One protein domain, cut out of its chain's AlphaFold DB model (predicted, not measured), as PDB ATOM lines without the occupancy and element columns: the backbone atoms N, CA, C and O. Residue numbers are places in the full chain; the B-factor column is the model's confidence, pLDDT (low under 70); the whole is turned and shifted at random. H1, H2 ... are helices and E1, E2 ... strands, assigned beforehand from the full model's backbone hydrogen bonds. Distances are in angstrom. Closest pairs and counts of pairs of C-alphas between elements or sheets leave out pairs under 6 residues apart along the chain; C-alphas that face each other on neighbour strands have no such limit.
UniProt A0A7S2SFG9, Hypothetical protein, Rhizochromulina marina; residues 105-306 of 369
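AT A GLANCE: This is residues 105 to 306 of the 369 residues of the protein "Hypothetical protein" of Rhizochromulina marina (UniProt A0A7S2SFG9). A twisted sheet of five strands curls partway round, with H1, H2 and H3 over its hollow face and H5 and H8 over parts of the opposite face. H6 packs on E2, and at the end of H9 residues 301 to 306 stick out. The 202 printed residues hold nine named helices and five named strands, in the order H1 H2 E1 H3 E2 H4 E3 E4 E5 H5 H6 H7 H8 H9; the mixed sheet runs E1 E5 E4 E3 E2. The class is mixed, helices and strands; the whole is compact, with a radius of gyration of the C-alphas of 16.5 A and spans of 43 by 40 by 39 A.

HOW THE PARTS SIT: H1, residues 105 to 115, is on the sheet at a height of 7.4 A; its closest C-alphas to E2, residues 165 to 173, are Ile 115 and Val 168, 6.6 A apart. H2, residues 119 to 122, is on the same face and touches H3, residues 148 to 158, closest at C-alphas 122 and 156, 4.6 A. E1, residues 130 to 137, comes closest to H3 at C-alphas 132 and 148, 5.3 A. E1 is parallel to E5, residues 224 to 231; N 135 and O 225 are 2.9 A apart. E2 is antiparallel to E3, residues 189 to 198; N 167 and O 194 are 2.8 A apart. H4, residues 177 to 180, is not on the sheet; it only just touches H8, residues 273 to 282, with 3 pairs of C-alphas within 8 A, the closest 178 and 278, 6.1 A. E3, E4, residues 206 to 218, and E5 form a meander, two hairpins of antiparallel neighbours; N 193 and O 212 are 2.9 A apart, N 215 and O 228 2.8 A. H5, residues 235 to 243, is over E4, closest at C-alphas 242 and 207, 5.6 A. H6, residues 255 to 260, comes closest to E2 at C-alphas 259 and 169, 6.3 A. H7, residues 264 to 268, only grazes the sheet and touches H8, closest at C-alphas 268 and 276, 6.3 A. H8 runs across the strands, at 74 degrees to E2 on the local plane. H9, residues 289 to 306, is near H1. Every O i to N i+4 pair is within hydrogen-bond range in H1, H6, H8 and H9, but 6 of 7 in H3, 4 of 5 in H5 and 0 of 1 in H7, where 2 of 2 O i to N i+3 pairs are; H2 and H4 are too short.

IN THESE COORDINATES: H1 begins at C-alpha 105 (20.457, -33.181, 52.388). E4 measures 33.5 A and bends by 74 degrees at residue 209; E3 measures 27.8 A. H9, 23.9 A, ends at C-alpha 306 (22.675, -30.754, 69.171).

THE WHOLE: The C-alphas farthest apart, Leu 247 and Ala 306, are 47.2 A apart. The printed part has no cut, and the link H5 to H6 is long. Mean pLDDT of the printed part is 83.1; residues 284 to 306 are among those under 70.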
ATOM      1  N   GLY A 105      20.062 -34.405  51.696       82.25
ATOM      2  CA  GLY A 105      20.457 -33.181  52.388       82.25
ATOM      3  C   GLY A 105      19.905 -31.898  51.755       82.25
ATOM      4  O   GLY A 105      19.507 -31.001  52.492       82.25
ATOM      5  N   ALA A 106      19.800 -31.816  50.424       84.50
ATOM      6  CA  ALA A 106      19.269 -30.631  49.743       84.50
ATOM      7  C   ALA A 106      17.773 -30.426  50.034       84.50
ATOM      8  O   ALA A 106      17.353 -29.311  50.335       84.50
ATOM      9  N   LEU A 107      16.975 -31.504  50.033       85.81
ATOM     10  CA  LEU A 107      15.568 -31.443  50.448       85.81
ATOM     11  C   LEU A 107      15.457 -30.974  51.901       85.81
ATOM     12  O   LEU A 107      14.606 -30.145  52.206       85.81
ATOM     13  N   HIS A 108      16.314 -31.473  52.795       89.25
ATOM     14  CA  HIS A 108      16.270 -31.060  54.194       89.25
ATOM     15  C   HIS A 108      16.576 -29.567  54.375       89.25
ATOM     16  O   HIS A 108      15.858 -28.900  55.115       89.25
ATOM     17  N   GLN A 109      17.578 -29.037  53.671       92.00
ATOM     18  CA  GLN A 109      17.928 -27.617  53.749       92.00
ATOM     19  C   GLN A 109      16.873 -26.718  53.095       92.00
ATOM     20  O   GLN A 109      16.542 -25.668  53.638       92.00
ATOM     21  N   ILE A 110      16.276 -27.140  51.978       93.06
ATOM     22  CA  ILE A 110      15.155 -26.398  51.394       93.06
ATOM     23  C   ILE A 110      13.957 -26.428  52.349       93.06
ATOM     24  O   ILE A 110      13.330 -25.403  52.587       93.06
ATOM     25  N   LEU A 111      13.655 -27.567  52.973       93.44
ATOM     26  CA  LEU A 111      12.626 -27.625  54.010       93.44
ATOM     27  C   LEU A 111      12.943 -26.711  55.197       93.44
ATOM     28  O   LEU A 111      12.033 -26.099  55.749       93.44
ATOM     29  N   GLU A 112      14.211 -26.576  55.575       95.50
ATOM     30  CA  GLU A 112      14.649 -25.613  56.584       95.50
ATOM     31  C   GLU A 112      14.396 -24.160  56.138       95.50
ATOM     32  O   GLU A 112      13.951 -23.349  56.953       95.50
ATOM     33  N   ASP A 113      14.583 -23.827  54.854       96.12
ATOM     34  CA  ASP A 113      14.216 -22.510  54.310       96.12
ATOM     35  C   ASP A 113      12.719 -22.223  54.488       96.12
ATOM     36  O   ASP A 113      12.338 -21.132  54.919       96.12
ATOM     37  N   PHE A 114      11.858 -23.202  54.209       95.75
ATOM     38  CA  PHE A 114      10.416 -23.039  54.395       95.75
ATOM     39  C   PHE A 114      10.033 -22.963  55.878       95.75
ATOM     40  O   PHE A 114       9.300 -22.060  56.270       95.75
ATOM     41  N   ILE A 115      10.537 -23.877  56.710       94.75
ATOM     42  CA  ILE A 115      10.108 -24.027  58.108       94.75
ATOM     43  C   ILE A 115      10.771 -22.982  59.005       94.75
ATOM     44  O   ILE A 115      10.087 -22.218  59.683       94.75
ATOM     45  N   ALA A 116      12.102 -22.947  59.033       95.44
ATOM     46  CA  ALA A 116      12.852 -22.123  59.975       95.44
ATOM     47  C   ALA A 116      13.032 -20.693  59.463       95.44
ATOM     48  O   ALA A 116      12.953 -19.740  60.239       95.44
ATOM     49  N   ARG A 117      13.274 -20.523  58.156       96.88
ATOM     50  CA  ARG A 117      13.486 -19.192  57.565       96.88
ATOM     51  C   ARG A 117      12.204 -18.553  57.057       96.88
ATOM     52  O   ARG A 117      12.227 -17.351  56.792       96.88
ATOM     53  N   GLN A 118      11.104 -19.306  56.967       97.31
ATOM     54  CA  GLN A 118       9.813 -18.804  56.497       97.31
ATOM     55  C   GLN A 118       9.960 -18.136  55.123       97.31
ATOM     56  O   GLN A 118       9.483 -17.022  54.906       97.31
ATOM     57  N   CYS A 119      10.702 -18.775  54.211       96.38
ATOM     58  CA  CYS A 119      11.215 -18.142  52.993       96.38
ATOM     59  C   CYS A 119      10.134 -17.509  52.105       96.38
ATOM     60  O   CYS A 119      10.391 -16.474  51.491       96.38
ATOM     61  N   GLN A 120       8.920 -18.066  52.110       95.75
ATOM     62  CA  GLN A 120       7.760 -17.536  51.387       95.75
ATOM     63  C   GLN A 120       7.297 -16.159  51.892       95.75
ATOM     64  O   GLN A 120       6.771 -15.345  51.139       95.75
ATOM     65  N   VAL A 121       7.530 -15.870  53.171       96.06
ATOM     66  CA  VAL A 121       7.177 -14.600  53.817       96.06
ATOM     67  C   VAL A 121       8.381 -13.663  53.892       96.06
ATOM     68  O   VAL A 121       8.257 -12.453  53.714       96.06
ATOM     69  N   THR A 122       9.561 -14.205  54.194       96.94
ATOM     70  CA  THR A 122      10.751 -13.411  54.526       96.94
ATOM     71  C   THR A 122      11.678 -13.174  53.339       96.94
ATOM     72  O   THR A 122      12.570 -12.328  53.422       96.94
ATOM     73  N   GLY A 123      11.530 -13.942  52.255       95.75
ATOM     74  CA  GLY A 123      12.479 -13.978  51.142       95.75
ATOM     75  C   GLY A 123      13.855 -14.551  51.504       95.75
ATOM     76  O   GLY A 123      14.800 -14.376  50.737       95.75
ATOM     77  N   ARG A 124      14.010 -15.194  52.672       96.94
ATOM     78  CA  ARG A 124      15.286 -15.764  53.134       96.94
ATOM     79  C   ARG A 124      15.460 -17.189  52.611       96.94
ATOM     80  O   ARG A 124      14.887 -18.121  53.165       96.94
ATOM     81  N   LEU A 125      16.276 -17.334  51.572       96.00
ATOM     82  CA  LEU A 125      16.654 -18.612  50.966       96.00
ATOM     83  C   LEU A 125      18.134 -18.926  51.213       96.00
ATOM     84  O   LEU A 125      18.958 -18.010  51.298       96.00
ATOM     85  N   SER A 126      18.473 -20.211  51.259       95.62
ATOM     86  CA  SER A 126      19.852 -20.704  51.250       95.62
ATOM     87  C   SER A 126      20.433 -20.541  49.844       95.62
ATOM     88  O   SER A 126      20.207 -21.354  48.953       95.62
ATOM     89  N   LEU A 127      21.113 -19.415  49.602       94.44
ATOM     90  CA  LEU A 127      21.490 -18.964  48.252       94.44
ATOM     91  C   LEU A 127      22.439 -19.913  47.499       94.44
ATOM     92  O   LEU A 127      22.574 -19.831  46.277       94.44
ATOM     93  N   ASP A 128      23.124 -20.781  48.230       93.56
ATOM     94  CA  ASP A 128      23.994 -21.841  47.739       93.56
ATOM     95  C   ASP A 128      23.226 -23.022  47.130       93.56
ATOM     96  O   ASP A 128      23.787 -23.718  46.289       93.56
ATOM     97  N   LEU A 129      21.944 -23.196  47.470       93.75
ATOM     98  CA  LEU A 129      21.072 -24.239  46.913       93.75
ATOM     99  C   LEU A 129      20.400 -23.847  45.596       93.75
ATOM    100  O   LEU A 129      19.880 -24.710  44.892       93.75
ATOM    101  N   TYR A 130      20.385 -22.558  45.264       95.25
ATOM    102  CA  TYR A 130      19.678 -22.021  44.102       95.25
ATOM    103  C   TYR A 130      20.667 -21.560  43.034       95.25
ATOM    104  O   TYR A 130      21.713 -20.985  43.335       95.25
ATOM    105  N   ALA A 131      20.336 -21.763  41.763       95.12
ATOM    106  CA  ALA A 131      21.068 -21.161  40.659       95.12
ATOM    107  C   ALA A 131      20.904 -19.628  40.700       95.12
ATOM    108  O   ALA A 131      19.850 -19.111  41.081       95.12
ATOM    109  N   ASP A 132      21.939 -18.869  40.328       95.19
ATOM    110  CA  ASP A 132      21.861 -17.397  40.368       95.19
ATOM    111  C   ASP A 132      20.815 -16.847  39.388       95.19
ATOM    112  O   ASP A 132      20.182 -15.820  39.656       95.19
ATOM    113  N   ASP A 133      20.597 -17.566  38.287       95.50
ATOM    114  CA  ASP A 133      19.595 -17.328  37.253       95.50
ATOM    115  C   ASP A 133      18.274 -18.080  37.496       95.50
ATOM    116  O   ASP A 133      17.443 -18.145  36.591       95.50
ATOM    117  N   CYS A 134      18.046 -18.590  38.716       95.75
ATOM    118  CA  CYS A 134      16.827 -19.316  39.068       95.75
ATOM    119  C   CYS A 134      15.565 -18.533  38.678       95.75
ATOM    120  O   CYS A 134      15.454 -17.322  38.922       95.75
ATOM    121  N   THR A 135      14.611 -19.233  38.069       95.75
ATOM    122  CA  THR A 135      13.315 -18.689  37.667       95.75
ATOM    123  C   THR A 135      12.271 -18.980  38.734       95.75
ATOM    124  O   THR A 135      12.122 -20.111  39.182       95.75
ATOM    125  N   PHE A 136      11.547 -17.949  39.151       94.62
ATOM    126  CA  PHE A 136      10.432 -18.065  40.082       94.62
ATOM    127  C   PHE A 136       9.164 -17.704  39.324       94.62
ATOM    128  O   PHE A 136       8.981 -16.545  38.946       94.62
ATOM    129  N   ASP A 137       8.344 -18.706  39.049       92.81
ATOM    130  CA  ASP A 137       7.083 -18.567  38.337       92.81
ATOM    131  C   ASP A 137       5.930 -18.744  39.319       92.81
ATOM    132  O   ASP A 137       5.974 -19.626  40.172       92.81
ATOM    133  N   GLY A 138       4.922 -17.886  39.238       87.44
ATOM    134  CA  GLY A 138       3.799 -17.879  40.169       87.44
ATOM    135  C   GLY A 138       2.465 -17.921  39.437       87.44
ATOM    136  O   GLY A 138       2.420 -17.856  38.211       87.44
ATOM    137  N   PRO A 139       1.341 -17.969  40.163       79.69
ATOM    138  CA  PRO A 139       0.018 -17.972  39.541       79.69
ATOM    139  C   PRO A 139      -0.375 -16.616  38.951       79.69
ATOM    140  O   PRO A 139      -1.443 -16.510  38.351       79.69
ATOM    141  N   ASP A 140       0.439 -15.575  39.150       74.00
ATOM    142  CA  ASP A 140       0.334 -14.346  38.375       74.00
ATOM    143  C   ASP A 140       0.944 -14.603  36.984       74.00
ATOM    144  O   ASP A 140       2.167 -14.726  36.875       74.00
ATOM    145  N   PRO A 141       0.120 -14.709  35.923       56.19
ATOM    146  CA  PRO A 141       0.535 -15.226  34.617       56.19
ATOM    147  C   PRO A 141       1.562 -14.356  33.877       56.19
ATOM    148  O   PRO A 141       1.984 -14.713  32.777       56.19
ATOM    149  N   ASP A 142       1.950 -13.202  34.424       59.31
ATOM    150  CA  ASP A 142       2.536 -12.147  33.611       59.31
ATOM    151  C   ASP A 142       4.008 -11.797  33.888       59.31
ATOM    152  O   ASP A 142       4.639 -11.181  33.019       59.31
ATOM    153  N   VAL A 143       4.643 -12.230  34.991       65.88
ATOM    154  CA  VAL A 143       6.096 -12.000  35.170       65.88
ATOM    155  C   VAL A 143       6.785 -13.089  36.002       65.88
ATOM    156  O   VAL A 143       6.930 -12.916  37.214       65.88
ATOM    157  N   PRO A 144       7.346 -14.139  35.373       86.06
ATOM    158  CA  PRO A 144       8.342 -14.950  36.058       86.06
ATOM    159  C   PRO A 144       9.501 -14.050  36.504       86.06
ATOM    160  O   PRO A 144      10.028 -13.235  35.735       86.06
ATOM    161  N   VAL A 145       9.901 -14.175  37.766       90.94
ATOM    162  CA  VAL A 145      11.043 -13.453  38.318       90.94
ATOM    163  C   VAL A 145      12.293 -14.271  38.035       90.94
ATOM    164  O   VAL A 145      12.539 -15.293  38.665       90.94
ATOM    165  N   THR A 146      13.106 -13.820  37.084       94.38
ATOM    166  CA  THR A 146      14.412 -14.436  36.816       94.38
ATOM    167  C   THR A 146      15.505 -13.765  37.637       94.38
ATOM    168  O   THR A 146      15.783 -12.565  37.477       94.38
ATOM    169  N   GLY A 147      16.158 -14.566  38.471       94.44
ATOM    170  CA  GLY A 147      17.327 -14.198  39.249       94.44
ATOM    171  C   GLY A 147      17.058 -14.210  40.750       94.44
ATOM    172  O   GLY A 147      16.207 -13.472  41.257       94.44
ATOM    173  N   LEU A 148      17.870 -14.978  41.473       93.88
ATOM    174  CA  LEU A 148      17.718 -15.231  42.907       93.88
ATOM    175  C   LEU A 148      17.703 -13.946  43.749       93.88
ATOM    176  O   LEU A 148      16.860 -13.764  44.629       93.88
ATOM    177  N   ARG A 149      18.588 -12.992  43.443       93.56
ATOM    178  CA  ARG A 149      18.647 -11.701  44.147       93.56
ATOM    179  C   ARG A 149      17.387 -10.856  43.942       93.56
ATOM    180  O   ARG A 149      16.969 -10.148  44.855       93.56
ATOM    181  N   LYS A 150      16.787 -10.902  42.748       92.31
ATOM    182  CA  LYS A 150      15.561 -10.141  42.458       92.31
ATOM    183  C   LYS A 150      14.382 -10.725  43.223       92.31
ATOM    184  O   LYS A 150      13.631  -9.961  43.821       92.31
ATOM    185  N   TYR A 151      14.262 -12.052  43.236       93.88
ATOM    186  CA  TYR A 151      13.221 -12.746  43.986       93.88
ATOM    187  C   TYR A 151      13.330 -12.471  45.488       93.88
ATOM    188  O   TYR A 151      12.409 -11.908  46.069       93.88
ATOM    189  N   THR A 152      14.482 -12.757  46.101       94.56
ATOM    190  CA  THR A 152      14.698 -12.567  47.551       94.56
ATOM    191  C   THR A 152      14.491 -11.111  47.987       94.56
ATOM    192  O   THR A 152      13.853 -10.842  49.006       94.56
ATOM    193  N   SER A 153      14.938 -10.142  47.180       90.88
ATOM    194  CA  SER A 153      14.685  -8.718  47.436       90.88
ATOM    195  C   SER A 153      13.207  -8.335  47.332       90.88
ATOM    196  O   SER A 153      12.777  -7.448  48.062       90.88
ATOM    197  N   ALA A 154      12.443  -8.938  46.418       89.81
ATOM    198  CA  ALA A 154      11.018  -8.652  46.271       89.81
ATOM    199  C   ALA A 154      10.200  -9.316  47.389       89.81
ATOM    200  O   ALA A 154       9.405  -8.647  48.046       89.81
ATOM    201  N   ALA A 155      10.442 -10.604  47.644       91.06
ATOM    202  CA  ALA A 155       9.752 -11.382  48.670       91.06
ATOM    203  C   ALA A 155       9.965 -10.792  50.073       91.06
ATOM    204  O   ALA A 155       9.005 -10.600  50.815       91.06
ATOM    205  N   SER A 156      11.197 -10.386  50.406       93.38
ATOM    206  CA  SER A 156      11.513  -9.788  51.715       93.38
ATOM    207  C   SER A 156      10.782  -8.477  52.011       93.38
ATOM    208  O   SER A 156      10.639  -8.118  53.179       93.38
ATOM    209  N   GLN A 157      10.307  -7.774  50.982       92.88
ATOM    210  CA  GLN A 157       9.580  -6.514  51.124       92.88
ATOM    211  C   GLN A 157       8.065  -6.683  51.064       92.88
ATOM    212  O   GLN A 157       7.362  -5.720  51.364       92.88
ATOM    213  N   LEU A 158       7.561  -7.854  50.664       92.38
ATOM    214  CA  LEU A 158       6.139  -8.064  50.405       92.38
ATOM    215  C   LEU A 158       5.326  -8.188  51.696       92.38
ATOM    216  O   LEU A 158       4.236  -7.625  51.786       92.38
ATOM    217  N   PHE A 159       5.860  -8.874  52.704       95.75
ATOM    218  CA  PHE A 159       5.162  -9.161  53.956       95.75
ATOM    219  C   PHE A 159       5.809  -8.485  55.162       95.75
ATOM    220  O   PHE A 159       7.018  -8.261  55.211       95.75
ATOM    221  N   ARG A 160       5.002  -8.215  56.189       96.94
ATOM    222  CA  ARG A 160       5.491  -7.911  57.535       96.94
ATOM    223  C   ARG A 160       5.829  -9.216  58.241       96.94
ATOM    224  O   ARG A 160       4.928  -9.934  58.664       96.94
ATOM    225  N   HIS A 161       7.123  -9.507  58.389       96.38
ATOM    226  CA  HIS A 161       7.612 -10.819  58.849       96.38
ATOM    227  C   HIS A 161       7.083 -11.220  60.227       96.38
ATOM    228  O   HIS A 161       6.806 -12.387  60.452       96.38
ATOM    229  N   ARG A 162       6.904 -10.258  61.140       96.25
ATOM    230  CA  ARG A 162       6.390 -10.518  62.495       96.25
ATOM    231  C   ARG A 162       4.930 -10.980  62.514       96.25
ATOM    232  O   ARG A 162       4.530 -11.689  63.428       96.25
ATOM    233  N   ASP A 163       4.153 -10.544  61.529       97.44
ATOM    234  CA  ASP A 163       2.699 -10.701  61.491       97.44
ATOM    235  C   ASP A 163       2.267 -11.681  60.385       97.44
ATOM    236  O   ASP A 163       1.101 -11.707  60.005       97.44
ATOM    237  N   SER A 164       3.214 -12.436  59.818       97.44
ATOM    238  CA  SER A 164       3.001 -13.313  58.665       97.44
ATOM    239  C   SER A 164       3.688 -14.658  58.875       97.44
ATOM    240  O   SER A 164       4.769 -14.714  59.457       97.44
ATOM    241  N   HIS A 165       3.067 -15.730  58.394       97.06
ATOM    242  CA  HIS A 165       3.510 -17.099  58.621       97.06
ATOM    243  C   HIS A 165       3.234 -17.993  57.407       97.06
ATOM    244  O   HIS A 165       2.257 -17.808  56.680       97.06
ATOM    245  N   CYS A 166       4.107 -18.975  57.208       97.12
ATOM    246  CA  CYS A 166       4.017 -20.034  56.222       97.12
ATOM    247  C   CYS A 166       4.139 -21.392  56.928       97.12
ATOM    248  O   CYS A 166       5.178 -21.738  57.496       97.12
ATOM    249  N   ASP A 167       3.064 -22.169  56.878       96.25
ATOM    250  CA  ASP A 167       3.011 -23.542  57.362       96.25
ATOM    251  C   ASP A 167       3.381 -24.501  56.228       96.25
ATOM    252  O   ASP A 167       2.757 -24.477  55.165       96.25
ATOM    253  N   VAL A 168       4.342 -25.399  56.454       94.88
ATOM    254  CA  VAL A 168       4.579 -26.528  55.543       94.88
ATOM    255  C   VAL A 168       3.578 -27.630  55.862       94.88
ATOM    256  O   VAL A 168       3.576 -28.173  56.963       94.88
ATOM    257  N   LEU A 169       2.751 -27.978  54.880       92.38
ATOM    258  CA  LEU A 169       1.728 -29.018  54.997       92.38
ATOM    259  C   LEU A 169       2.297 -30.388  54.610       92.38
ATOM    260  O   LEU A 169       2.016 -31.387  55.264       92.38
ATOM    261  N   ALA A 170       3.127 -30.425  53.565       90.19
ATOM    262  CA  ALA A 170       3.926 -31.587  53.186       90.19
ATOM    263  C   ALA A 170       5.042 -31.219  52.222       90.19
ATOM    264  O   ALA A 170       5.008 -30.179  51.570       90.19
ATOM    265  N   ALA A 171       6.001 -32.124  52.074       90.75
ATOM    266  CA  ALA A 171       6.978 -32.056  51.007       90.75
ATOM    267  C   ALA A 171       7.448 -33.450  50.603       90.75
ATOM    268  O   ALA A 171       7.401 -34.393  51.396       90.75
ATOM    269  N   GLY A 172       7.946 -33.566  49.381       89.94
ATOM    270  CA  GLY A 172       8.520 -34.805  48.885       89.94
ATOM    271  C   GLY A 172       9.064 -34.668  47.475       89.94
ATOM    272  O   GLY A 172       9.039 -33.595  46.876       89.94
ATOM    273  N   PHE A 173       9.546 -35.782  46.941       89.00
ATOM    274  CA  PHE A 173       9.911 -35.898  45.536       89.00
ATOM    275  C   PHE A 173       8.739 -36.476  44.752       89.00
ATOM    276  O   PHE A 173       8.155 -37.484  45.158       89.00
ATOM    277  N   LEU A 174       8.421 -35.865  43.617       86.69
ATOM    278  CA  LEU A 174       7.494 -36.431  42.652       86.69
ATOM    279  C   LEU A 174       8.197 -37.577  41.932       86.69
ATOM    280  O   LEU A 174       9.274 -37.398  41.368       86.69
ATOM    281  N   ARG A 175       7.583 -38.758  41.969       84.31
ATOM    282  CA  ARG A 175       8.092 -39.979  41.338       84.31
ATOM    283  C   ARG A 175       7.043 -40.565  40.406       84.31
ATOM    284  O   ARG A 175       5.844 -40.389  40.609       84.31
ATOM    285  N   GLY A 176       7.493 -41.334  39.419       82.25
ATOM    286  CA  GLY A 176       6.601 -42.074  38.526       82.25
ATOM    287  C   GLY A 176       5.909 -41.186  37.481       82.25
ATOM    288  O   GLY A 176       6.480 -40.178  37.071       82.25
ATOM    289  N   PRO A 177       4.700 -41.552  37.012       76.69
ATOM    290  CA  PRO A 177       4.034 -40.864  35.903       76.69
ATOM    291  C   PRO A 177       3.796 -39.369  36.140       76.69
ATOM    292  O   PRO A 177       3.954 -38.586  35.213       76.69
ATOM    293  N   ALA A 178       3.506 -38.963  37.380       72.25
ATOM    294  CA  ALA A 178       3.321 -37.557  37.736       72.25
ATOM    295  C   ALA A 178       4.597 -36.716  37.534       72.25
ATOM    296  O   ALA A 178       4.510 -35.531  37.227       72.25
ATOM    297  N   ALA A 179       5.785 -37.323  37.655       76.94
ATOM    298  CA  ALA A 179       7.048 -36.649  37.358       76.94
ATOM    299  C   ALA A 179       7.234 -36.414  35.848       76.94
ATOM    300  O   ALA A 179       7.848 -35.425  35.460       76.94
ATOM    301  N   LEU A 180       6.665 -37.276  34.993       67.62
ATOM    302  CA  LEU A 180       6.787 -37.175  33.531       67.62
ATOM    303  C   LEU A 180       6.028 -35.979  32.948       67.62
ATOM    304  O   LEU A 180       6.383 -35.505  31.873       67.62
ATOM    305  N   SER A 181       5.015 -35.474  33.656       73.00
ATOM    306  CA  SER A 181       4.289 -34.256  33.272       73.00
ATOM    307  C   SER A 181       5.155 -32.995  33.372       73.00
ATOM    308  O   SER A 181       4.793 -31.947  32.839       73.00
ATOM    309  N   PHE A 182       6.310 -33.079  34.035       74.25
ATOM    310  CA  PHE A 182       7.267 -31.991  34.160       74.25
ATOM    311  C   PHE A 182       8.479 -32.293  33.274       74.25
ATOM    312  O   PHE A 182       9.412 -32.976  33.686       74.25
ATOM    313  N   GLU A 183       8.460 -31.805  32.031       71.12
ATOM    314  CA  GLU A 183       9.551 -32.039  31.074       71.12
ATOM    315  C   GLU A 183      10.920 -31.605  31.641       71.12
ATOM    316  O   GLU A 183      11.056 -30.490  32.157       71.12
ATOM    317  N   GLY A 184      11.937 -32.465  31.492       64.44
ATOM    318  CA  GLY A 184      13.341 -32.049  31.416       64.44
ATOM    319  C   GLY A 184      14.340 -32.605  32.437       64.44
ATOM    320  O   GLY A 184      15.503 -32.689  32.076       64.44
ATOM    321  N   GLU A 185      13.969 -33.004  33.660       63.69
ATOM    322  CA  GLU A 185      14.962 -33.180  34.750       63.69
ATOM    323  C   GLU A 185      14.536 -34.226  35.815       63.69
ATOM    324  O   GLU A 185      13.351 -34.571  35.886       63.69
ATOM    325  N   PRO A 186      15.460 -34.769  36.643       74.12
ATOM    326  CA  PRO A 186      15.166 -35.847  37.589       74.12
ATOM    327  C   PRO A 186      14.289 -35.385  38.763       74.12
ATOM    328  O   PRO A 186      14.524 -34.317  39.328       74.12
ATOM    329  N   ASP A 187      13.327 -36.240  39.141       84.56
ATOM    330  CA  ASP A 187      12.410 -36.169  40.293       84.56
ATOM    331  C   ASP A 187      12.226 -34.750  40.881       84.56
ATOM    332  O   ASP A 187      12.952 -34.371  41.815       84.56
ATOM    333  N   PRO A 188      11.276 -33.945  40.358       90.69
ATOM    334  CA  PRO A 188      11.024 -32.613  40.885       90.69
ATOM    335  C   PRO A 188      10.560 -32.697  42.334       90.69
ATOM    336  O   PRO A 188       9.838 -33.611  42.737       90.69
ATOM    337  N   MET A 189      10.975 -31.727  43.133       91.38
ATOM    338  CA  MET A 189      10.578 -31.647  44.528       91.38
ATOM    339  C   MET A 189       9.317 -30.802  44.647       91.38
ATOM    340  O   MET A 189       9.188 -29.785  43.975       91.38
ATOM    341  N   VAL A 190       8.388 -31.203  45.504       92.69
ATOM    342  CA  VAL A 190       7.168 -30.447  45.781       92.69
ATOM    343  C   VAL A 190       7.114 -30.092  47.258       92.69
ATOM    344  O   VAL A 190       7.448 -30.913  48.112       92.69
ATOM    345  N   VAL A 191       6.685 -28.869  47.554       93.75
ATOM    346  CA  VAL A 191       6.371 -28.405  48.907       93.75
ATOM    347  C   VAL A 191       4.960 -27.841  48.887       93.75
ATOM    348  O   VAL A 191       4.703 -26.856  48.203       93.75
ATOM    349  N   PHE A 192       4.049 -28.463  49.625       93.94
ATOM    350  CA  PHE A 192       2.711 -27.949  49.887       93.94
ATOM    351  C   PHE A 192       2.749 -27.086  51.137       93.94
ATOM    352  O   PHE A 192       3.296 -27.491  52.166       93.94
ATOM    353  N   TRP A 193       2.154 -25.909  51.054       96.19
ATOM    354  CA  TRP A 193       2.213 -24.919  52.115       96.19
ATOM    355  C   TRP A 193       0.888 -24.181  52.267       96.19
ATOM    356  O   TRP A 193       0.031 -24.195  51.384       96.19
ATOM    357  N   ARG A 194       0.724 -23.525  53.410       96.19
ATOM    358  CA  ARG A 194      -0.342 -22.565  53.692       96.19
ATOM    359  C   ARG A 194       0.310 -21.274  54.145       96.19
ATOM    360  O   ARG A 194       1.180 -21.307  55.004       96.19
ATOM    361  N   ILE A 195      -0.122 -20.150  53.591       96.69
ATOM    362  CA  ILE A 195       0.385 -18.836  53.978       96.69
ATOM    363  C   ILE A 195      -0.753 -17.974  54.510       96.69
ATOM    364  O   ILE A 195      -1.874 -18.005  54.000       96.69
ATOM    365  N   GLU A 196      -0.452 -17.191  55.535       96.50
ATOM    366  CA  GLU A 196      -1.293 -16.107  56.027       96.50
ATOM    367  C   GLU A 196      -0.407 -14.978  56.544       96.50
ATOM    368  O   GLU A 196       0.764 -15.184  56.865       96.50
ATOM    369  N   GLY A 197      -0.936 -13.762  56.624       95.94
ATOM    370  CA  GLY A 197      -0.141 -12.669  57.155       95.94
ATOM    371  C   GLY A 197      -0.606 -11.287  56.771       95.94
ATOM    372  O   GLY A 197      -1.756 -11.075  56.398       95.94
ATOM    373  N   VAL A 198       0.319 -10.341  56.863       96.50
ATOM    374  CA  VAL A 198       0.083  -8.918  56.651       96.50
ATOM    375  C   VAL A 198       1.017  -8.402  55.565       96.50
ATOM    376  O   VAL A 198       2.240  -8.497  55.682       96.50
ATOM    377  N   VAL A 199       0.451  -7.814  54.512       94.62
ATOM    378  CA  VAL A 199       1.235  -7.227  53.417       94.62
ATOM    379  C   VAL A 199       1.864  -5.919  53.883       94.62
ATOM    380  O   VAL A 199       1.256  -5.120  54.601       94.62
ATOM    381  N   ASN A 200       3.083  -5.655  53.433       92.62
ATOM    382  CA  ASN A 200       3.833  -4.442  53.725       92.62
ATOM    383  C   ASN A 200       3.366  -3.234  52.880       92.62
ATOM    384  O   ASN A 200       4.153  -2.542  52.239       92.62
ATOM    385  N   LEU A 201       2.055  -2.989  52.865       88.56
ATOM    386  CA  LEU A 201       1.437  -1.778  52.323       88.56
ATOM    387  C   LEU A 201       1.185  -0.766  53.454       88.56
ATOM    388  O   LEU A 201       1.123  -1.171  54.615       88.56
ATOM    389  N   PRO A 202       0.980   0.536  53.161       87.62
ATOM    390  CA  PRO A 202       0.841   1.570  54.194       87.62
ATOM    391  C   PRO A 202      -0.278   1.341  55.223       87.62
ATOM    392  O   PRO A 202      -0.177   1.820  56.348       87.62
ATOM    393  N   TRP A 203      -1.347   0.630  54.850       90.19
ATOM    394  CA  TRP A 203      -2.460   0.288  55.747       90.19
ATOM    395  C   TRP A 203      -2.398  -1.146  56.286       90.19
ATOM    396  O   TRP A 203      -3.334  -1.572  56.955       90.19
ATOM    397  N   HIS A 204      -1.309  -1.872  56.007       94.69
ATOM    398  CA  HIS A 204      -1.026  -3.209  56.531       94.69
ATOM    399  C   HIS A 204      -2.212  -4.178  56.432       94.69
ATOM    400  O   HIS A 204      -2.674  -4.694  57.454       94.69
ATOM    401  N   PRO A 205      -2.754  -4.414  55.225       94.88
ATOM    402  CA  PRO A 205      -3.883  -5.310  55.098       94.88
ATOM    403  C   PRO A 205      -3.455  -6.746  55.390       94.88
ATOM    404  O   PRO A 205      -2.403  -7.206  54.932       94.88
ATOM    405  N   ALA A 206      -4.305  -7.460  56.119       95.12
ATOM    406  CA  ALA A 206      -4.171  -8.896  56.263       95.12
ATOM    407  C   ALA A 206      -4.554  -9.584  54.944       95.12
ATOM    408  O   ALA A 206      -5.573  -9.247  54.337       95.12
ATOM    409  N   ILE A 207      -3.755 -10.555  54.512       93.75
ATOM    410  CA  ILE A 207      -4.173 -11.521  53.499       93.75
ATOM    411  C   ILE A 207      -4.968 -12.625  54.181       93.75
ATOM    412  O   ILE A 207      -4.604 -13.114  55.254       93.75
ATOM    413  N   ARG A 208      -6.068 -13.034  53.548       94.56
ATOM    414  CA  ARG A 208      -6.774 -14.239  53.975       94.56
ATOM    415  C   ARG A 208      -5.852 -15.446  53.782       94.56
ATOM    416  O   ARG A 208      -5.130 -15.474  52.786       94.56
ATOM    417  N   PRO A 209      -5.908 -16.449  54.669       95.88
ATOM    418  CA  PRO A 209      -5.128 -17.659  54.491       95.88
ATOM    419  C   PRO A 209      -5.449 -18.351  53.171       95.88
ATOM    420  O   PRO A 209      -6.622 -18.487  52.817       95.88
ATOM    421  N   PHE A 210      -4.427 -18.832  52.475       94.88
ATOM    422  CA  PHE A 210      -4.587 -19.669  51.291       94.88
ATOM    423  C   PHE A 210      -3.507 -20.749  51.240       94.88
ATOM    424  O   PHE A 210      -2.462 -20.638  51.884       94.88
ATOM    425  N   CYS A 211      -3.784 -21.812  50.492       94.94
ATOM    426  CA  CYS A 211      -2.845 -22.906  50.286       94.94
ATOM    427  C   CYS A 211      -2.098 -22.721  48.972       94.94
ATOM    428  O   CYS A 211      -2.599 -22.096  48.034       94.94
ATOM    429  N   GLY A 212      -0.925 -23.328  48.884       94.50
ATOM    430  CA  GLY A 212      -0.149 -23.381  47.667       94.50
ATOM    431  C   GLY A 212       0.716 -24.627  47.567       94.50
ATOM    432  O   GLY A 212       0.827 -25.423  48.502       94.50
ATOM    433  N   ALA A 213       1.318 -24.794  46.399       94.69
ATOM    434  CA  ALA A 213       2.388 -25.742  46.157       94.69
ATOM    435  C   ALA A 213       3.525 -25.041  45.422       94.69
ATOM    436  O   ALA A 213       3.276 -24.306  44.471       94.69
ATOM    437  N   THR A 214       4.761 -25.311  45.829       95.62
ATOM    438  CA  THR A 214       5.964 -24.926  45.089       95.62
ATOM    439  C   THR A 214       6.612 -26.179  44.521       95.62
ATOM    440  O   THR A 214       6.982 -27.084  45.269       95.62
ATOM    441  N   ILE A 215       6.760 -26.226  43.199       94.06
ATOM    442  CA  ILE A 215       7.483 -27.268  42.475       94.06
ATOM    443  C   ILE A 215       8.883 -26.752  42.174       94.06
ATOM    444  O   ILE A 215       9.052 -25.761  41.470       94.06
ATOM    445  N   LEU A 216       9.885 -27.440  42.698       94.38
ATOM    446  CA  LEU A 216      11.285 -27.071  42.602       94.38
ATOM    447  C   LEU A 216      11.985 -28.036  41.652       94.38
ATOM    448  O   LEU A 216      12.017 -29.250  41.876       94.38
ATOM    449  N   ARG A 217      12.543 -27.482  40.577       93.00
ATOM    450  CA  ARG A 217      13.332 -28.212  39.583       93.00
ATOM    451  C   ARG A 217      14.797 -27.856  39.728       93.00
ATOM    452  O   ARG A 217      15.149 -26.694  39.946       93.00
ATOM    453  N   ARG A 218      15.641 -28.870  39.585       91.25
ATOM    454  CA  ARG A 218      17.093 -28.733  39.657       91.25
ATOM    455  C   ARG A 218      17.699 -28.773  38.262       91.25
ATOM    456  O   ARG A 218      17.097 -29.362  37.375       91.25
ATOM    457  N   ASN A 219      18.862 -28.159  38.101       91.25
ATOM    458  CA  ASN A 219      19.701 -28.324  36.917       91.25
ATOM    459  C   ASN A 219      20.679 -29.503  37.080       91.25
ATOM    460  O   ASN A 219      20.736 -30.144  38.131       91.25
ATOM    461  N   GLU A 220      21.498 -29.740  36.055       89.38
ATOM    462  CA  GLU A 220      22.547 -30.770  36.035       89.38
ATOM    463  C   GLU A 220      23.562 -30.639  37.188       89.38
ATOM    464  O   GLU A 220      24.140 -31.630  37.631       89.38
ATOM    465  N   GLN A 221      23.774 -29.423  37.701       89.06
ATOM    466  CA  GLN A 221      24.638 -29.135  38.849       89.06
ATOM    467  C   GLN A 221      23.942 -29.380  40.195       89.06
ATOM    468  O   GLN A 221      24.533 -29.132  41.243       89.06
ATOM    469  N   GLY A 222      22.681 -29.820  40.190       88.19
ATOM    470  CA  GLY A 222      21.906 -30.090  41.395       88.19
ATOM    471  C   GLY A 222      21.344 -28.868  42.108       88.19
ATOM    472  O   GLY A 222      20.726 -29.021  43.162       88.19
ATOM    473  N   LEU A 223      21.535 -27.672  41.553       92.25
ATOM    474  CA  LEU A 223      21.004 -26.427  42.096       92.25
ATOM    475  C   LEU A 223      19.558 -26.244  41.656       92.25
ATOM    476  O   LEU A 223      19.206 -26.582  40.528       92.25
ATOM    477  N   VAL A 224      18.727 -25.645  42.506       93.69
ATOM    478  CA  VAL A 224      17.365 -25.251  42.135       93.69
ATOM    479  C   VAL A 224      17.438 -24.182  41.047       93.69
ATOM    480  O   VAL A 224      17.882 -23.060  41.289       93.69
ATOM    481  N   GLN A 225      17.007 -24.538  39.841       95.06
ATOM    482  CA  GLN A 225      16.984 -23.655  38.678       95.06
ATOM    483  C   GLN A 225      15.594 -23.061  38.439       95.06
ATOM    484  O   GLN A 225      15.472 -22.000  37.828       95.06
ATOM    485  N   SER A 226      14.538 -23.726  38.909       94.81
ATOM    486  CA  SER A 226      13.177 -23.227  38.761       94.81
ATOM    487  C   SER A 226      12.327 -23.552  39.978       94.81
ATOM    488  O   SER A 226      12.408 -24.651  40.526       94.81
ATOM    489  N   ALA A 227      11.503 -22.592  40.377       95.38
ATOM    490  CA  ALA A 227      10.469 -22.715  41.385       95.38
ATOM    491  C   ALA A 227       9.146 -22.265  40.759       95.38
ATOM    492  O   ALA A 227       9.007 -21.098  40.405       95.38
ATOM    493  N   VAL A 228       8.195 -23.183  40.603       94.12
ATOM    494  CA  VAL A 228       6.864 -22.890  40.054       94.12
ATOM    495  C   VAL A 228       5.837 -22.997  41.166       94.12
ATOM    496  O   VAL A 228       5.730 -24.038  41.813       94.12
ATOM    497  N   GLU A 229       5.082 -21.933  41.389       94.38
ATOM    498  CA  GLU A 229       4.085 -21.845  42.443       94.38
ATOM    499  C   GLU A 229       2.662 -21.921  41.900       94.38
ATOM    500  O   GLU A 229       2.298 -21.289  40.910       94.38
ATOM    501  N   TYR A 230       1.830 -22.657  42.626       92.94
ATOM    502  CA  TYR A 230       0.398 -22.768  42.402       92.94
ATOM    503  C   TYR A 230      -0.310 -22.382  43.684       92.94
ATOM    504  O   TYR A 230       0.075 -22.857  44.748       92.94
ATOM    505  N   TRP A 231      -1.333 -21.536  43.603       93.38
ATOM    506  CA  TRP A 231      -2.101 -21.102  44.770       93.38
ATOM    507  C   TRP A 231      -3.554 -21.568  44.645       93.38
ATOM    508  O   TRP A 231      -4.094 -21.703  43.547       93.38
ATOM    509  N   SER A 232      -4.223 -21.768  45.780       91.94
ATOM    510  CA  SER A 232      -5.659 -22.089  45.844       91.94
ATOM    511  C   SER A 232      -6.552 -20.883  45.525       91.94
ATOM    512  O   SER A 232      -7.777 -20.982  45.535       91.94
ATOM    513  N   THR A 233      -5.940 -19.728  45.283       91.06
ATOM    514  CA  THR A 233      -6.564 -18.457  44.929       91.06
ATOM    515  C   THR A 233      -5.773 -17.819  43.792       91.06
ATOM    516  O   THR A 233      -4.596 -18.116  43.609       91.06
ATOM    517  N   THR A 234      -6.396 -16.940  43.012       89.88
ATOM    518  CA  THR A 234      -5.649 -16.162  42.019       89.88
ATOM    519  C   THR A 234      -4.881 -15.033  42.709       89.88
ATOM    520  O   THR A 234      -5.298 -14.541  43.760       89.88
ATOM    521  N   ALA A 235      -3.782 -14.565  42.109       88.56
ATOM    522  CA  ALA A 235      -3.055 -13.404  42.629       88.56
ATOM    523  C   ALA A 235      -3.960 -12.161  42.734       88.56
ATOM    524  O   ALA A 235      -3.885 -11.403  43.703       88.56
ATOM    525  N   PHE A 236      -4.874 -12.000  41.773       87.31
ATOM    526  CA  PHE A 236      -5.866 -10.933  41.779       87.31
ATOM    527  C   PHE A 236      -6.865 -11.062  42.933       87.31
ATOM    528  O   PHE A 236      -7.128 -10.072  43.606       87.31
ATOM    529  N   ASP A 237      -7.399 -12.257  43.197       90.19
ATOM    530  CA  ASP A 237      -8.330 -12.478  44.310       90.19
ATOM    531  C   ASP A 237      -7.649 -12.275  45.666       90.19
ATOM    532  O   ASP A 237      -8.225 -11.638  46.551       90.19
ATOM    533  N   ALA A 238      -6.415 -12.768  45.822       89.38
ATOM    534  CA  ALA A 238      -5.611 -12.544  47.018       89.38
ATOM    535  C   ALA A 238      -5.397 -11.044  47.255       89.38
ATOM    536  O   ALA A 238      -5.614 -10.556  48.364       89.38
ATOM    537  N   PHE A 239      -5.048 -10.299  46.202       86.75
ATOM    538  CA  PHE A 239      -4.918  -8.850  46.267       86.75
ATOM    539  C   PHE A 239      -6.252  -8.162  46.579       86.75
ATOM    540  O   PHE A 239      -6.315  -7.312  47.465       86.75
ATOM    541  N   LEU A 240      -7.339  -8.536  45.905       89.06
ATOM    542  CA  LEU A 240      -8.654  -7.940  46.116       89.06
ATOM    543  C   LEU A 240      -9.135  -8.150  47.553       89.06
ATOM    544  O   LEU A 240      -9.683  -7.219  48.142       89.06
ATOM    545  N   ALA A 241      -8.856  -9.313  48.146       89.25
ATOM    546  CA  ALA A 241      -9.155  -9.600  49.546       89.25
ATOM    547  C   ALA A 241      -8.399  -8.679  50.526       89.25
ATOM    548  O   ALA A 241      -8.885  -8.444  51.630       89.25
ATOM    549  N   THR A 242      -7.258  -8.096  50.131       86.94
ATOM    550  CA  THR A 242      -6.548  -7.093  50.953       86.94
ATOM    551  C   THR A 242      -7.239  -5.727  50.976       86.94
ATOM    552  O   THR A 242      -7.058  -4.954  51.918       86.94
ATOM    553  N   VAL A 243      -8.025  -5.416  49.943       88.12
ATOM    554  CA  VAL A 243      -8.738  -4.134  49.799       88.12
ATOM    555  C   VAL A 243     -10.187  -4.264  50.258       88.12
ATOM    556  O   VAL A 243     -10.724  -3.366  50.904       88.12
ATOM    557  N   LEU A 244     -10.823  -5.388  49.930       91.00
ATOM    558  CA  LEU A 244     -12.213  -5.709  50.226       91.00
ATOM    559  C   LEU A 244     -12.250  -7.068  50.935       91.00
ATOM    560  O   LEU A 244     -12.465  -8.087  50.278       91.00
ATOM    561  N   PRO A 245     -12.076  -7.096  52.272       87.69
ATOM    562  CA  PRO A 245     -11.906  -8.326  53.045       87.69
ATOM    563  C   PRO A 245     -13.097  -9.267  53.055       87.69
ATOM    564  O   PRO A 245     -12.959 -10.337  53.633       87.69
ATOM    565  N   ASP A 246     -14.233  -8.886  52.463       89.75
ATOM    566  CA  ASP A 246     -15.434  -9.707  52.279       89.75
ATOM    567  C   ASP A 246     -15.499 -10.350  50.881       89.75
ATOM    568  O   ASP A 246     -16.223 -11.327  50.684       89.75
ATOM    569  N   LEU A 247     -14.699  -9.873  49.921       88.25
ATOM    570  CA  LEU A 247     -14.597 -10.434  48.574       88.25
ATOM    571  C   LEU A 247     -13.440 -11.435  48.467       88.25
ATOM    572  O   LEU A 247     -12.461 -11.368  49.205       88.25
ATOM    573  N   GLY A 248     -13.566 -12.375  47.531       84.75
ATOM    574  CA  GLY A 248     -12.577 -13.424  47.280       84.75
ATOM    575  C   GLY A 248     -12.980 -14.792  47.844       84.75
ATOM    576  O   GLY A 248     -14.011 -14.912  48.520       84.75
ATOM    577  N   PRO A 249     -12.189 -15.838  47.554       87.19
ATOM    578  CA  PRO A 249     -12.475 -17.196  47.994       87.19
ATOM    579  C   PRO A 249     -12.482 -17.308  49.524       87.19
ATOM    580  O   PRO A 249     -11.883 -16.472  50.215       87.19
ATOM    581  N   PRO A 250     -13.173 -18.324  50.073       90.81
ATOM    582  CA  PRO A 250     -13.138 -18.581  51.505       90.81
ATOM    583  C   PRO A 250     -11.687 -18.792  51.969       90.81
ATOM    584  O   PRO A 250     -10.885 -19.342  51.210       90.81
ATOM    585  N   PRO A 251     -11.340 -18.358  53.194       92.94
ATOM    586  CA  PRO A 251     -10.008 -18.583  53.738       92.94
ATOM    587  C   PRO A 251      -9.722 -20.085  53.835       92.94
ATOM    588  O   PRO A 251     -10.613 -20.874  54.164       92.94
ATOM    589  N   ALA A 252      -8.476 -20.473  53.575       92.56
ATOM    590  CA  ALA A 252      -8.014 -21.829  53.822       92.56
ATOM    591  C   ALA A 252      -8.180 -22.192  55.302       92.56
ATOM    592  O   ALA A 252      -8.026 -21.351  56.197       92.56
ATOM    593  N   LEU A 253      -8.476 -23.468  55.553       92.50
ATOM    594  CA  LEU A 253      -8.576 -23.994  56.908       92.50
ATOM    595  C   LEU A 253      -7.234 -23.829  57.654       92.50
ATOM    596  O   LEU A 253      -6.178 -23.763  57.018       92.50
ATOM    597  N   PRO A 254      -7.258 -23.751  58.994       93.62
ATOM    598  CA  PRO A 254      -6.060 -23.827  59.826       93.62
ATOM    599  C   PRO A 254      -5.168 -25.031  59.488       93.62
ATOM    600  O   PRO A 254      -5.666 -26.102  59.130       93.62
ATOM    601  N   ALA A 255      -3.848 -24.859  59.608       91.19
ATOM    602  CA  ALA A 255      -2.867 -25.872  59.216       91.19
ATOM    603  C   ALA A 255      -3.028 -27.200  59.977       91.19
ATOM    604  O   ALA A 255      -2.869 -28.262  59.388       91.19
ATOM    605  N   ASP A 256      -3.394 -27.164  61.257       90.12
ATOM    606  CA  ASP A 256      -3.649 -28.348  62.085       90.12
ATOM    607  C   ASP A 256      -4.835 -29.181  61.572       90.12
ATOM    608  O   ASP A 256      -4.759 -30.409  61.535       90.12
ATOM    609  N   LEU A 257      -5.898 -28.524  61.100       89.81
ATOM    610  CA  LEU A 257      -7.041 -29.198  60.479       89.81
ATOM    611  C   LEU A 257      -6.710 -29.728  59.081       89.81
ATOM    612  O   LEU A 257      -7.168 -30.805  58.706       89.81
ATOM    613  N   LEU A 258      -5.908 -28.981  58.323       87.81
ATOM    614  CA  LEU A 258      -5.426 -29.371  56.998       87.81
ATOM    615  C   LEU A 258      -4.447 -30.545  57.039       87.81
ATOM    616  O   LEU A 258      -4.453 -31.386  56.147       87.81
ATOM    617  N   MET A 259      -3.619 -30.624  58.074       84.00
ATOM    618  CA  MET A 259      -2.801 -31.802  58.312       84.00
ATOM    619  C   MET A 259      -3.689 -32.952  58.788       84.00
ATOM    620  O   MET A 259      -3.579 -34.043  58.258       84.00
ATOM    621  N   GLY A 260      -4.648 -32.721  59.689       82.12
ATOM    622  CA  GLY A 260      -5.516 -33.774  60.229       82.12
ATOM    623  C   GLY A 260      -6.601 -34.331  59.293       82.12
ATOM    624  O   GLY A 260      -7.287 -35.279  59.688       82.12
ATOM    625  N   THR A 261      -6.805 -33.777  58.090       79.00
ATOM    626  CA  THR A 261      -7.836 -34.287  57.169       79.00
ATOM    627  C   THR A 261      -7.438 -35.648  56.581       79.00
ATOM    628  O   THR A 261      -6.314 -35.816  56.105       79.00
ATOM    629  N   PRO A 262      -8.354 -36.636  56.575       70.56
ATOM    630  CA  PRO A 262      -8.119 -37.927  55.934       70.56
ATOM    631  C   PRO A 262      -8.094 -37.832  54.403       70.56
ATOM    632  O   PRO A 262      -7.581 -38.746  53.759       70.56
ATOM    633  N   ASP A 263      -8.650 -36.761  53.832       77.69
ATOM    634  CA  ASP A 263      -8.654 -36.510  52.396       77.69
ATOM    635  C   ASP A 263      -7.762 -35.298  52.078       77.69
ATOM    636  O   ASP A 263      -8.148 -34.149  52.332       77.69
ATOM    637  N   PRO A 264      -6.556 -35.524  51.534       70.25
ATOM    638  CA  PRO A 264      -5.658 -34.442  51.173       70.25
ATOM    639  C   PRO A 264      -6.193 -33.645  49.969       70.25
ATOM    640  O   PRO A 264      -5.759 -32.519  49.753       70.25
ATOM    641  N   THR A 265      -7.182 -34.138  49.209       70.88
ATOM    642  CA  THR A 265      -7.697 -33.419  48.028       70.88
ATOM    643  C   THR A 265      -8.373 -32.085  48.359       70.88
ATOM    644  O   THR A 265      -8.386 -31.181  47.517       70.88
ATOM    645  N   ASP A 266      -8.848 -31.897  49.594       73.00
ATOM    646  CA  ASP A 266      -9.365 -30.604  50.055       73.00
ATOM    647  C   ASP A 266      -8.270 -29.517  50.125       73.00
ATOM    648  O   ASP A 266      -8.586 -28.335  49.980       73.00
ATOM    649  N   LEU A 267      -6.987 -29.895  50.239       71.62
ATOM    650  CA  LEU A 267      -5.835 -28.975  50.175       71.62
ATOM    651  C   LEU A 267      -5.649 -28.355  48.789       71.62
ATOM    652  O   LEU A 267      -5.137 -27.247  48.654       71.62
ATOM    653  N   VAL A 268      -6.043 -29.099  47.759       74.00
ATOM    654  CA  VAL A 268      -5.700 -28.848  46.354       74.00
ATOM    655  C   VAL A 268      -6.941 -28.607  45.503       74.00
ATOM    656  O   VAL A 268      -6.917 -28.738  44.272       74.00
ATOM    657  N   ARG A 269      -8.058 -28.230  46.136       76.25
ATOM    658  CA  ARG A 269      -9.265 -27.845  45.411       76.25
ATOM    659  C   ARG A 269      -8.948 -26.616  44.550       76.25
ATOM    660  O   ARG A 269      -8.702 -25.532  45.062       76.25
ATOM    661  N   GLY A 270      -8.948 -26.810  43.232       76.88
ATOM    662  CA  GLY A 270      -8.572 -25.784  42.250       76.88
ATOM    663  C   GLY A 270      -7.180 -25.959  41.639       76.88
ATOM    664  O   GLY A 270      -6.879 -25.294  40.655       76.88
ATOM    665  N   PHE A 271      -6.364 -26.890  42.139       84.62
ATOM    666  CA  PHE A 271      -5.055 -27.168  41.544       84.62
ATOM    667  C   PHE A 271      -5.218 -28.023  40.279       84.62
ATOM    668  O   PHE A 271      -6.218 -28.757  40.170       84.62
ATOM    669  N   PRO A 272      -4.247 -27.959  39.347       83.38
ATOM    670  CA  PRO A 272      -4.154 -28.873  38.215       83.38
ATOM    671  C   PRO A 272      -4.225 -30.348  38.654       83.38
ATOM    672  O   PRO A 272      -3.731 -30.674  39.740       83.38
ATOM    673  N   PRO A 273      -4.841 -31.244  37.858       84.38
ATOM    674  CA  PRO A 273      -4.953 -32.670  38.184       84.38
ATOM    675  C   PRO A 273      -3.615 -33.323  38.545       84.38
ATOM    676  O   PRO A 273      -3.550 -34.101  39.492       84.38
ATOM    677  N   GLU A 274      -2.539 -32.928  37.870       82.38
ATOM    678  CA  GLU A 274      -1.185 -33.451  38.060       82.38
ATOM    679  C   GLU A 274      -0.671 -33.175  39.479       82.38
ATOM    680  O   GLU A 274       0.006 -34.008  40.079       82.38
ATOM    681  N   LEU A 275      -1.040 -32.024  40.055       82.38
ATOM    682  CA  LEU A 275      -0.703 -31.693  41.437       82.38
ATOM    683  C   LEU A 275      -1.539 -32.464  42.458       82.38
ATOM    684  O   LEU A 275      -1.073 -32.694  43.572       82.38
ATOM    685  N   ARG A 276      -2.758 -32.870  42.097       83.75
ATOM    686  CA  ARG A 276      -3.588 -33.715  42.966       83.75
ATOM    687  C   ARG A 276      -3.033 -35.130  43.020       83.75
ATOM    688  O   ARG A 276      -2.875 -35.670  44.106       83.75
ATOM    689  N   GLU A 277      -2.647 -35.679  41.872       82.62
ATOM    690  CA  GLU A 277      -1.968 -36.977  41.802       82.62
ATOM    691  C   GLU A 277      -0.628 -36.945  42.551       82.62
ATOM    692  O   GLU A 277      -0.318 -37.839  43.337       82.62
ATOM    693  N   ALA A 278       0.152 -35.876  42.372       79.06
ATOM    694  CA  ALA A 278       1.373 -35.635  43.135       79.06
ATOM    695  C   ALA A 278       1.131 -35.620  44.651       79.06
ATOM    696  O   ALA A 278       1.903 -36.208  45.407       79.06
ATOM    697  N   LEU A 279       0.061 -34.962  45.098       81.06
ATOM    698  CA  LEU A 279      -0.307 -34.918  46.505       81.06
ATOM    699  C   LEU A 279      -0.638 -36.313  47.040       81.06
ATOM    700  O   LEU A 279      -0.141 -36.664  48.100       81.06
ATOM    701  N   GLU A 280      -1.404 -37.125  46.312       81.56
ATOM    702  CA  GLU A 280      -1.712 -38.510  46.705       81.56
ATOM    703  C   GLU A 280      -0.454 -39.390  46.796       81.56
ATOM    704  O   GLU A 280      -0.372 -40.285  47.638       81.56
ATOM    705  N   LEU A 281       0.558 -39.123  45.964       78.81
ATOM    706  CA  LEU A 281       1.847 -39.820  46.020       78.81
ATOM    707  C   LEU A 281       2.695 -39.398  47.229       78.81
ATOM    708  O   LEU A 281       3.397 -40.232  47.803       78.81
ATOM    709  N   VAL A 282       2.643 -38.119  47.610       76.62
ATOM    710  CA  VAL A 282       3.359 -37.581  48.782       76.62
ATOM    711  C   VAL A 282       2.621 -37.908  50.087       76.62
ATOM    712  O   VAL A 282       3.262 -38.157  51.108       76.62
ATOM    713  N   PHE A 283       1.290 -37.986  50.038       75.06
ATOM    714  CA  PHE A 283       0.393 -38.417  51.108       75.06
ATOM    715  C   PHE A 283      -0.237 -39.777  50.771       75.06
ATOM    716  O   PHE A 283      -1.447 -39.850  50.530       75.06
ATOM    717  N   PRO A 284       0.528 -40.883  50.771       62.38
ATOM    718  CA  PRO A 284      -0.092 -42.186  50.602       62.38
ATOM    719  C   PRO A 284      -1.120 -42.389  51.721       62.38
ATOM    720  O   PRO A 284      -0.838 -42.110  52.890       62.38
ATOM    721  N   ALA A 285      -2.316 -42.862  51.367       50.88
ATOM    722  CA  ALA A 285      -3.378 -43.156  52.324       50.88
ATOM    723  C   ALA A 285      -2.823 -44.025  53.471       50.88
ATOM    724  O   ALA A 285      -2.388 -45.156  53.253       50.88
ATOM    725  N   GLY A 286      -2.793 -43.471  54.688       46.31
ATOM    726  CA  GLY A 286      -2.154 -44.101  55.850       46.31
ATOM    727  C   GLY A 286      -0.754 -43.584  56.202       46.31
ATOM    728  O   GLY A 286      -0.077 -44.222  57.009       46.31
ATOM    729  N   PHE A 287      -0.306 -42.450  55.650       45.44
ATOM    730  CA  PHE A 287       0.869 -41.746  56.159       45.44
ATOM    731  C   PHE A 287       0.635 -41.375  57.629       45.44
ATOM    732  O   PHE A 287      -0.162 -40.493  57.947       45.44
ATOM    733  N   ASP A 288       1.304 -42.092  58.533       46.62
ATOM    734  CA  ASP A 288       1.262 -41.816  59.962       46.62
ATOM    735  C   ASP A 288       1.951 -40.473  60.227       46.62
ATOM    736  O   ASP A 288       3.180 -40.359  60.305       46.62
ATOM    737  N   GLN A 289       1.131 -39.432  60.333       47.31
ATOM    738  CA  GLN A 289       1.563 -38.056  60.547       47.31
ATOM    739  C   GLN A 289       2.344 -37.896  61.848       47.31
ATOM    740  O   GLN A 289       3.200 -37.017  61.929       47.31
ATOM    741  N   SER A 290       2.134 -38.778  62.831       42.94
ATOM    742  CA  SER A 290       2.935 -38.772  64.050       42.94
ATOM    743  C   SER A 290       4.395 -39.123  63.758       42.94
ATOM    744  O   SER A 290       5.275 -38.508  64.344       42.94
ATOM    745  N   ALA A 291       4.676 -39.987  62.776       38.12
ATOM    746  CA  ALA A 291       6.026 -40.378  62.374       38.12
ATOM    747  C   ALA A 291       6.698 -39.378  61.414       38.12
ATOM    748  O   ALA A 291       7.927 -39.275  61.414       38.12
ATOM    749  N   GLY A 292       5.926 -38.649  60.600       39.53
ATOM    750  CA  GLY A 292       6.419 -37.573  59.725       39.53
ATOM    751  C   GLY A 292       6.703 -36.282  60.496       39.53
ATOM    752  O   GLY A 292       7.813 -35.754  60.425       39.53
ATOM    753  N   ALA A 293       5.756 -35.847  61.333       39.28
ATOM    754  CA  ALA A 293       5.959 -34.748  62.268       39.28
ATOM    755  C   ALA A 293       7.002 -35.108  63.336       39.28
ATOM    756  O   ALA A 293       7.801 -34.244  63.675       39.28
ATOM    757  N   GLN A 294       7.102 -36.364  63.812       36.28
ATOM    758  CA  GLN A 294       8.247 -36.803  64.630       36.28
ATOM    759  C   GLN A 294       9.550 -36.851  63.844       36.28
ATOM    760  O   GLN A 294      10.561 -36.501  64.419       36.28
ATOM    761  N   ARG A 295       9.605 -37.225  62.561       37.41
ATOM    762  CA  ARG A 295      10.878 -37.190  61.811       37.41
ATOM    763  C   ARG A 295      11.361 -35.774  61.535       37.41
ATOM    764  O   ARG A 295      12.554 -35.525  61.675       37.41
ATOM    765  N   VAL A 296      10.454 -34.850  61.224       38.84
ATOM    766  CA  VAL A 296      10.779 -33.427  61.059       38.84
ATOM    767  C   VAL A 296      11.052 -32.769  62.416       38.84
ATOM    768  O   VAL A 296      12.010 -32.024  62.537       38.84
ATOM    769  N   SER A 297      10.329 -33.104  63.490       38.47
ATOM    770  CA  SER A 297      10.638 -32.601  64.843       38.47
ATOM    771  C   SER A 297      11.797 -33.328  65.541       38.47
ATOM    772  O   SER A 297      12.381 -32.766  66.458       38.47
ATOM    773  N   HIS A 298      12.212 -34.524  65.113       34.97
ATOM    774  CA  HIS A 298      13.462 -35.167  65.536       34.97
ATOM    775  C   HIS A 298      14.655 -34.694  64.703       34.97
ATOM    776  O   HIS A 298      15.757 -34.675  65.243       34.97
ATOM    777  N   SER A 299      14.473 -34.283  63.441       37.25
ATOM    778  CA  SER A 299      15.539 -33.616  62.684       37.25
ATOM    779  C   SER A 299      15.702 -32.172  63.161       37.25
ATOM    780  O   SER A 299      16.776 -31.825  63.635       37.25
ATOM    781  N   VAL A 300      14.631 -31.378  63.232       37.41
ATOM    782  CA  VAL A 300      14.642 -29.986  63.728       37.41
ATOM    783  C   VAL A 300      14.874 -29.913  65.248       37.41
ATOM    784  O   VAL A 300      15.684 -29.120  65.724       37.41
ATOM    785  N   GLY A 301      14.258 -30.794  66.042       32.25
ATOM    786  CA  GLY A 301      14.549 -30.937  67.477       32.25
ATOM    787  C   GLY A 301      15.872 -31.656  67.767       32.25
ATOM    788  O   GLY A 301      16.359 -31.600  68.896       32.25
ATOM    789  N   GLY A 302      16.468 -32.302  66.761       31.50
ATOM    790  CA  GLY A 302      17.850 -32.777  66.760       31.50
ATOM    791  C   GLY A 302      18.838 -31.633  66.545       31.50
ATOM    792  O   GLY A 302      19.847 -31.594  67.238       31.50
ATOM    793  N   VAL A 303      18.516 -30.652  65.693       34.28
ATOM    794  CA  VAL A 303      19.296 -29.409  65.537       34.28
ATOM    795  C   VAL A 303      19.260 -28.571  66.821       34.28
ATOM    796  O   VAL A 303      20.313 -28.155  67.304       34.28
ATOM    797  N   HIS A 304      18.087 -28.408  67.446       30.88
ATOM    798  CA  HIS A 304      17.979 -27.710  68.736       30.88
ATOM    799  C   HIS A 304      18.708 -28.447  69.878       30.88
ATOM    800  O   HIS A 304      19.461 -27.817  70.620       30.88
ATOM    801  N   ARG A 305      18.583 -29.782  69.991       33.88
ATOM    802  CA  ARG A 305      19.300 -30.563  71.022       33.88
ATOM    803  C   ARG A 305      20.798 -30.723  70.758       33.88
ATOM    804  O   ARG A 305      21.552 -30.819  71.717       33.88
ATOM    805  N   ALA A 306      21.251 -30.742  69.505       30.98
ATOM    806  CA  ALA A 306      22.675 -30.754  69.171       30.98
ATOM    807  C   ALA A 306      23.330 -29.402  69.489       30.98
ATOM    808  O   ALA A 306      24.429 -29.389  70.033       30.98
TER     809      ALA A 306